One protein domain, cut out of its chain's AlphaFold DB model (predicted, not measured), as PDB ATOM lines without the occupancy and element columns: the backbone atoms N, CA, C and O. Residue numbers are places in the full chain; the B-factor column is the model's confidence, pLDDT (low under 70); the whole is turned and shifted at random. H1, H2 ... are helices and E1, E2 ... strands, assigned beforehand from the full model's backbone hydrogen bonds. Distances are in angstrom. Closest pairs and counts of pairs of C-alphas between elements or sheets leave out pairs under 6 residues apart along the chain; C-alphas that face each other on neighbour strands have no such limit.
ATOM      1  N   TYR A  11     -33.172  10.566   1.410       89.44
ATOM      2  CA  TYR A  11     -32.681   9.205   1.259       89.44
ATOM      3  C   TYR A  11     -32.136   8.721   2.594       89.44
ATOM      4  O   TYR A  11     -31.548   9.490   3.354       89.44
ATOM      5  N   HIS A  12     -32.353   7.447   2.882       89.75
ATOM      6  CA  HIS A  12     -31.797   6.809   4.057       89.75
ATOM      7  C   HIS A  12     -31.375   5.387   3.728       89.75
ATOM      8  O   HIS A  12     -32.191   4.591   3.257       89.75
ATOM      9  N   TRP A  13     -30.108   5.091   3.987       90.81
ATOM     10  CA  TRP A  13     -29.533   3.768   3.819       90.81
ATOM     11  C   TRP A  13     -29.338   3.069   5.162       90.81
ATOM     12  O   TRP A  13     -28.748   3.641   6.073       90.81
ATOM     13  N   ASP A  14     -29.765   1.809   5.227       90.25
ATOM     14  CA  ASP A  14     -29.554   0.895   6.350       90.25
ATOM     15  C   ASP A  14     -28.874  -0.395   5.872       90.25
ATOM     16  O   ASP A  14     -29.172  -0.880   4.780       90.25
ATOM     17  N   CYS A  15     -28.056  -1.034   6.713       91.44
ATOM     18  CA  CYS A  15     -27.728  -2.458   6.549       91.44
ATOM     19  C   CYS A  15     -28.765  -3.283   7.306       91.44
ATOM     20  O   CYS A  15     -28.982  -3.092   8.501       91.44
ATOM     21  N   VAL A  16     -29.433  -4.181   6.586       92.75
ATOM     22  CA  VAL A  16     -30.506  -5.030   7.113       92.75
ATOM     23  C   VAL A  16     -29.925  -6.291   7.733       92.75
ATOM     24  O   VAL A  16     -30.299  -6.677   8.836       92.75
ATOM     25  N   THR A  17     -29.031  -6.952   7.001       94.12
ATOM     26  CA  THR A  17     -28.374  -8.179   7.441       94.12
ATOM     27  C   THR A  17     -27.138  -8.453   6.596       94.12
ATOM     28  O   THR A  17     -26.961  -7.885   5.516       94.12
ATOM     29  N   THR A  18     -26.315  -9.380   7.071       94.12
ATOM     30  CA  THR A  18     -25.223  -9.973   6.300       94.12
ATOM     31  C   THR A  18     -25.299 -11.497   6.378       94.12
ATOM     32  O   THR A  18     -25.971 -12.034   7.265       94.12
ATOM     33  N   SER A  19     -24.569 -12.212   5.520       94.19
ATOM     34  CA  SER A  19     -24.412 -13.671   5.633       94.19
ATOM     35  C   SER A  19     -23.723 -14.108   6.933       94.19
ATOM     36  O   SER A  19     -23.883 -15.247   7.363       94.19
ATOM     37  N   LYS A  20     -23.000 -13.199   7.602       90.88
ATOM     38  CA  LYS A  20     -22.398 -13.406   8.932       90.88
ATOM     39  C   LYS A  20     -23.330 -13.037  10.087       90.88
ATOM     40  O   LYS A  20     -22.965 -13.188  11.251       90.88
ATOM     41  N   GLY A  21     -24.537 -12.576   9.771       89.50
ATOM     42  CA  GLY A  21     -25.556 -12.158  10.720       89.50
ATOM     43  C   GLY A  21     -25.740 -10.637  10.788       89.50
ATOM     44  O   GLY A  21     -24.915  -9.865  10.288       89.50
ATOM     45  N   PRO A  22     -26.830 -10.180  11.427       85.44
ATOM     46  CA  PRO A  22     -27.212  -8.769  11.466       85.44
ATOM     47  C   PRO A  22     -26.276  -7.913  12.327       85.44
ATOM     48  O   PRO A  22     -26.096  -6.736  12.045       85.44
ATOM     49  N   LEU A  23     -25.616  -8.493  13.336       86.88
ATOM     50  CA  LEU A  23     -24.634  -7.767  14.154       86.88
ATOM     51  C   LEU A  23     -23.410  -7.327  13.343       86.88
ATOM     52  O   LEU A  23     -22.759  -6.364  13.715       86.88
ATOM     53  N   TYR A  24     -23.122  -7.979  12.218       87.25
ATOM     54  CA  TYR A  24     -22.028  -7.582  11.334       87.25
ATOM     55  C   TYR A  24     -22.343  -6.303  10.534       87.25
ATOM     56  O   TYR A  24     -21.454  -5.693   9.953       87.25
ATOM     57  N   CYS A  25     -23.598  -5.841  10.531       87.12
ATOM     58  CA  CYS A  25     -23.935  -4.532   9.980       87.12
ATOM     59  C   CYS A  25     -23.335  -3.383  10.803       87.12
ATOM     60  O   CYS A  25     -23.060  -2.328  10.242       87.12
ATOM     61  N   SER A  26     -23.119  -3.565  12.113       82.62
ATOM     62  CA  SER A  26     -22.586  -2.502  12.978       82.62
ATOM     63  C   SER A  26     -21.089  -2.250  12.787       82.62
ATOM     64  O   SER A  26     -20.598  -1.212  13.221       82.62
ATOM     65  N   SER A  27     -20.362  -3.165  12.131       80.19
ATOM     66  CA  SER A  27     -18.960  -2.945  11.764       80.19
ATOM     67  C   SER A  27     -18.787  -2.105  10.499       80.19
ATOM     68  O   SER A  27     -17.668  -1.683  10.220       80.19
ATOM     69  N   LEU A  28     -19.858  -1.879   9.730       81.56
ATOM     70  CA  LEU A  28     -19.828  -1.001   8.565       81.56
ATOM     71  C   LEU A  28     -20.013   0.446   9.020       81.56
ATOM     72  O   LEU A  28     -21.033   0.792   9.617       81.56
ATOM     73  N   ASN A  29     -19.057   1.306   8.688       74.75
ATOM     74  CA  ASN A  29     -19.240   2.739   8.796       74.75
ATOM     75  C   ASN A  29     -19.802   3.216   7.459       74.75
ATOM     76  O   ASN A  29     -19.077   3.450   6.496       74.75
ATOM     77  N   PHE A  30     -21.125   3.363   7.379       69.81
ATOM     78  CA  PHE A  30     -21.732   4.014   6.221       69.81
ATOM     79  C   PHE A  30     -21.047   5.365   6.038       69.81
ATOM     80  O   PHE A  30     -21.083   6.205   6.942       69.81
ATOM     81  N   GLY A  31     -20.382   5.553   4.895       56.56
ATOM     82  CA  GLY A  31     -19.702   6.805   4.600       56.56
ATOM     83  C   GLY A  31     -20.664   7.985   4.751       56.56
ATOM     84  O   GLY A  31     -21.885   7.816   4.738       56.56
ATOM     85  N   LEU A  32     -20.115   9.199   4.846       49.53
ATOM     86  CA  LEU A  32     -20.808  10.490   5.037       49.53
ATOM     87  C   LEU A  32     -21.939  10.822   4.014       49.53
ATOM     88  O   LEU A  32     -22.419  11.948   3.979       49.53
ATOM     89  N   GLY A  33     -22.369   9.873   3.174       54.47
ATOM     90  CA  GLY A  33     -23.384   9.987   2.126       54.47
ATOM     91  C   GLY A  33     -24.668   9.167   2.330       54.47
ATOM     92  O   GLY A  33     -25.416   9.014   1.369       54.47
ATOM     93  N   SER A  34     -24.983   8.665   3.534       61.75
ATOM     94  CA  SER A  34     -26.237   7.912   3.786       61.75
ATOM     95  C   SER A  34     -27.529   8.709   3.523       61.75
ATOM     96  O   SER A  34     -28.612   8.127   3.479       61.75
ATOM     97  N   SER A  35     -27.410  10.028   3.332       73.19
ATOM     98  CA  SER A  35     -28.501  10.960   3.018       73.19
ATOM     99  C   SER A  35     -28.724  11.187   1.516       73.19
ATOM    100  O   SER A  35     -29.637  11.921   1.141       73.19
ATOM    101  N   GLY A  36     -27.882  10.600   0.658       82.44
ATOM    102  CA  GLY A  36     -27.962  10.720  -0.797       82.44
ATOM    103  C   GLY A  36     -28.513   9.465  -1.488       82.44
ATOM    104  O   GLY A  36     -28.622   8.399  -0.879       82.44
ATOM    105  N   PRO A  37     -28.822   9.555  -2.793       85.81
ATOM    106  CA  PRO A  37     -29.346   8.426  -3.564       85.81
ATOM    107  C   PRO A  37     -28.322   7.299  -3.771       85.81
ATOM    108  O   PRO A  37     -28.702   6.191  -4.141       85.81
ATOM    109  N   VAL A  38     -27.031   7.565  -3.541       87.38
ATOM    110  CA  VAL A  38     -25.930   6.620  -3.766       87.38
ATOM    111  C   VAL A  38     -25.224   6.333  -2.447       87.38
ATOM    112  O   VAL A  38     -24.749   7.254  -1.785       87.38
ATOM    113  N   VAL A  50     -18.444 -12.250   1.956       92.12
ATOM    114  CA  VAL A  50     -19.618 -11.835   2.728       92.12
ATOM    115  C   VAL A  50     -20.667 -11.254   1.792       92.12
ATOM    116  O   VAL A  50     -20.370 -10.454   0.900       92.12
ATOM    117  N   GLU A  51     -21.913 -11.657   2.020       94.50
ATOM    118  CA  GLU A  51     -23.083 -11.071   1.384       94.50
ATOM    119  C   GLU A  51     -23.701 -10.037   2.323       94.50
ATOM    120  O   GLU A  51     -23.923 -10.313   3.503       94.50
ATOM    121  N   TYR A  52     -23.982  -8.851   1.799       92.69
ATOM    122  CA  TYR A  52     -24.542  -7.726   2.531       92.69
ATOM    123  C   TYR A  52     -25.871  -7.325   1.910       92.69
ATOM    124  O   TYR A  52     -25.956  -7.129   0.702       92.69
ATOM    125  N   THR A  53     -26.904  -7.167   2.735       94.50
ATOM    126  CA  THR A  53     -28.203  -6.649   2.299       94.50
ATOM    127  C   THR A  53     -28.417  -5.258   2.867       94.50
ATOM    128  O   THR A  53     -28.505  -5.077   4.083       94.50
ATOM    129  N   PHE A  54     -28.562  -4.285   1.979       92.75
ATOM    130  CA  PHE A  54     -28.832  -2.892   2.300       92.75
ATOM    131  C   PHE A  54     -30.262  -2.521   1.933       92.75
ATOM    132  O   PHE A  54     -30.831  -3.073   0.994       92.75
ATOM    133  N   ARG A  55     -30.846  -1.564   2.648       93.69
ATOM    134  CA  ARG A  55     -32.156  -0.993   2.342       93.69
ATOM    135  C   ARG A  55     -32.015   0.496   2.097       93.69
ATOM    136  O   ARG A  55     -31.488   1.203   2.946       93.69
ATOM    137  N   LEU A  56     -32.555   0.954   0.975       92.88
ATOM    138  CA  LEU A  56     -32.789   2.364   0.705       92.88
ATOM    139  C   LEU A  56     -34.239   2.685   1.038       92.88
ATOM    140  O   LEU A  56     -35.143   2.053   0.500       92.88
ATOM    141  N   THR A  57     -34.454   3.686   1.883       92.88
ATOM    142  CA  THR A  57     -35.756   4.318   2.094       92.88
ATOM    143  C   THR A  57     -35.736   5.711   1.481       92.88
ATOM    144  O   THR A  57     -34.866   6.515   1.813       92.88
ATOM    145  N   VAL A  58     -36.706   6.010   0.619       92.56
ATOM    146  CA  VAL A  58     -36.900   7.333   0.020       92.56
ATOM    147  C   VAL A  58     -38.152   7.958   0.615       92.56
ATOM    148  O   VAL A  58     -39.213   7.335   0.664       92.56
ATOM    149  N   ARG A  59     -38.030   9.195   1.095       91.62
ATOM    150  CA  ARG A  59     -39.131   9.953   1.692       91.62
ATOM    151  C   ARG A  59     -39.308  11.275   0.971       91.62
ATOM    152  O   ARG A  59     -38.339  11.912   0.565       91.62
ATOM    153  N   LYS A  60     -40.557  11.707   0.867       90.19
ATOM    154  CA  LYS A  60     -40.939  13.016   0.353       90.19
ATOM    155  C   LYS A  60     -42.101  13.532   1.188       90.19
ATOM    156  O   LYS A  60     -42.989  12.760   1.536       90.19
ATOM    157  N   GLU A  61     -42.085  14.820   1.503       87.25
ATOM    158  CA  GLU A  61     -43.150  15.443   2.289       87.25
ATOM    159  C   GLU A  61     -44.521  15.210   1.634       87.25
ATOM    160  O   GLU A  61     -44.677  15.385   0.422       87.25
ATOM    161  N   GLY A  62     -45.500  14.781   2.432       87.44
ATOM    162  CA  GLY A  62     -46.853  14.477   1.958       87.44
ATOM    163  C   GLY A  62     -47.003  13.200   1.116       87.44
ATOM    164  O   GLY A  62     -48.100  12.946   0.625       87.44
ATOM    165  N   ILE A  63     -45.950  12.389   0.947       90.06
ATOM    166  CA  ILE A  63     -46.001  11.097   0.243       90.06
ATOM    167  C   ILE A  63     -45.537   9.984   1.188       90.06
ATOM    168  O   ILE A  63     -44.592  10.156   1.959       90.06
ATOM    169  N   ALA A  64     -46.208   8.829   1.133       93.69
ATOM    170  CA  ALA A  64     -45.789   7.654   1.888       93.69
ATOM    171  C   ALA A  64     -44.349   7.249   1.501       93.69
ATOM    172  O   ALA A  64     -44.043   7.187   0.310       93.69
ATOM    173  N   PRO A  65     -43.460   6.977   2.473       93.75
ATOM    174  CA  PRO A  65     -42.123   6.473   2.190       93.75
ATOM    175  C   PRO A  65     -42.142   5.172   1.393       93.75
ATOM    176  O   PRO A  65     -42.922   4.269   1.696       93.75
ATOM    177  N   GLU A  66     -41.211   5.040   0.458       95.81
ATOM    178  CA  GLU A  66     -40.965   3.790  -0.258       95.81
ATOM    179  C   GLU A  66     -39.598   3.234   0.123       95.81
ATOM    180  O   GLU A  66     -38.669   3.984   0.438       95.81
ATOM    181  N   SER A  67     -39.464   1.909   0.109       95.06
ATOM    182  CA  SER A  67     -38.193   1.259   0.411       95.06
ATOM    183  C   SER A  67     -37.899   0.110  -0.536       95.06
ATOM    184  O   SER A  67     -38.809  -0.588  -0.975       95.06
ATOM    185  N   THR A  68     -36.618  -0.093  -0.817       95.19
ATOM    186  CA  THR A  68     -36.116  -1.210  -1.616       95.19
ATOM    187  C   THR A  68     -34.868  -1.795  -0.974       95.19
ATOM    188  O   THR A  68     -34.143  -1.092  -0.266       95.19
ATOM    189  N   THR A  69     -34.612  -3.077  -1.215       95.31
ATOM    190  CA  THR A  69     -33.439  -3.790  -0.708       95.31
ATOM    191  C   THR A  69     -32.509  -4.190  -1.839       95.31
ATOM    192  O   THR A  69     -32.961  -4.618  -2.897       95.31
ATOM    193  N   GLN A  70     -31.207  -4.085  -1.597       93.50
ATOM    194  CA  GLN A  70     -30.159  -4.489  -2.524       93.50
ATOM    195  C   GLN A  70     -29.178  -5.399  -1.800       93.50
ATOM    196  O   GLN A  70     -28.678  -5.052  -0.729       93.50
ATOM    197  N   THR A  71     -28.906  -6.553  -2.398       94.44
ATOM    198  CA  THR A  71     -27.982  -7.548  -1.861       94.44
ATOM    199  C   THR A  71     -26.730  -7.585  -2.725       94.44
ATOM    200  O   THR A  71     -26.819  -7.662  -3.948       94.44
ATOM    201  N   VAL A  72     -25.568  -7.492  -2.085       91.62
ATOM    202  CA  VAL A  72     -24.259  -7.452  -2.737       91.62
ATOM    203  C   VAL A  72     -23.367  -8.517  -2.119       91.62
ATOM    204  O   VAL A  72     -23.200  -8.555  -0.900       91.62
ATOM    205  N   SER A  73     -22.766  -9.355  -2.958       91.25
ATOM    206  CA  SER A  73     -21.768 -10.338  -2.544       91.25
ATOM    207  C   SER A  73     -20.374  -9.801  -2.845       91.25
ATOM    208  O   SER A  73     -20.101  -9.296  -3.932       91.25
ATOM    209  N   THR A  74     -19.489  -9.902  -1.867       89.88
ATOM    210  CA  THR A  74     -18.069  -9.601  -2.042       89.88
ATOM    211  C   THR A  74     -17.331 -10.894  -2.353       89.88
ATOM    212  O   THR A  74     -17.670 -11.949  -1.823       89.88
ATOM    213  N   HIS A  75     -16.318 -10.821  -3.206       85.38
ATOM    214  CA  HIS A  75     -15.481 -11.969  -3.536       85.38
ATOM    215  C   HIS A  75     -14.059 -11.698  -3.077       85.38
ATOM    216  O   HIS A  75     -13.566 -10.575  -3.218       85.38
TER     217      HIS A  75
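AT A GLANCE: This is residues 11 to 38 and 50 to 75 of the 81 residues of the protein "polycystin-1-like" of Salmo salar (UniProt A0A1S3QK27). A twisted ribbon of antiparallel strands, E1-E2-E3, has one helix, H1, standing over E1. The printed part has 54 residues, with three named strands and one named helix in the order E1, H1, E2, E3 along the chain, and its class is mostly strand. It is only just loose, spanning 39 by 20 by 19 A, with radius of gyration of the C-alphas 12.2 A.

HOW THE PARTS SIT: In E1, residues 11 to 18, N 12 is within hydrogen-bond range, 2.9 A, of O 57 in antiparallel E2, residues 51 to 60. H1, residues 22 to 27, touches E1, closest at C-alphas 15 and 25, 5.5 A apart, and stands up 60 degrees from the sheet. In H1, 0 of 2 O i to N i+4 pairs and 2 of 3 O i to N i+3 are within range. E2 and E3, residues 63 to 73, form a hairpin; N 52 and O 72 are 2.8 A apart.

IN THESE COORDINATES: Find C-alpha 11 of E1 at (-32.681, 9.205, 1.259). E2 runs 30.0 A; E3 runs 32.5 A to C-alpha 73 at (-21.768, -10.338, -2.544).

THE WHOLE: The cut, residues 39 to 49, leaves C-alphas 38 and 50 20.6 A apart; pLDDT is under 70 at residues 30 to 34.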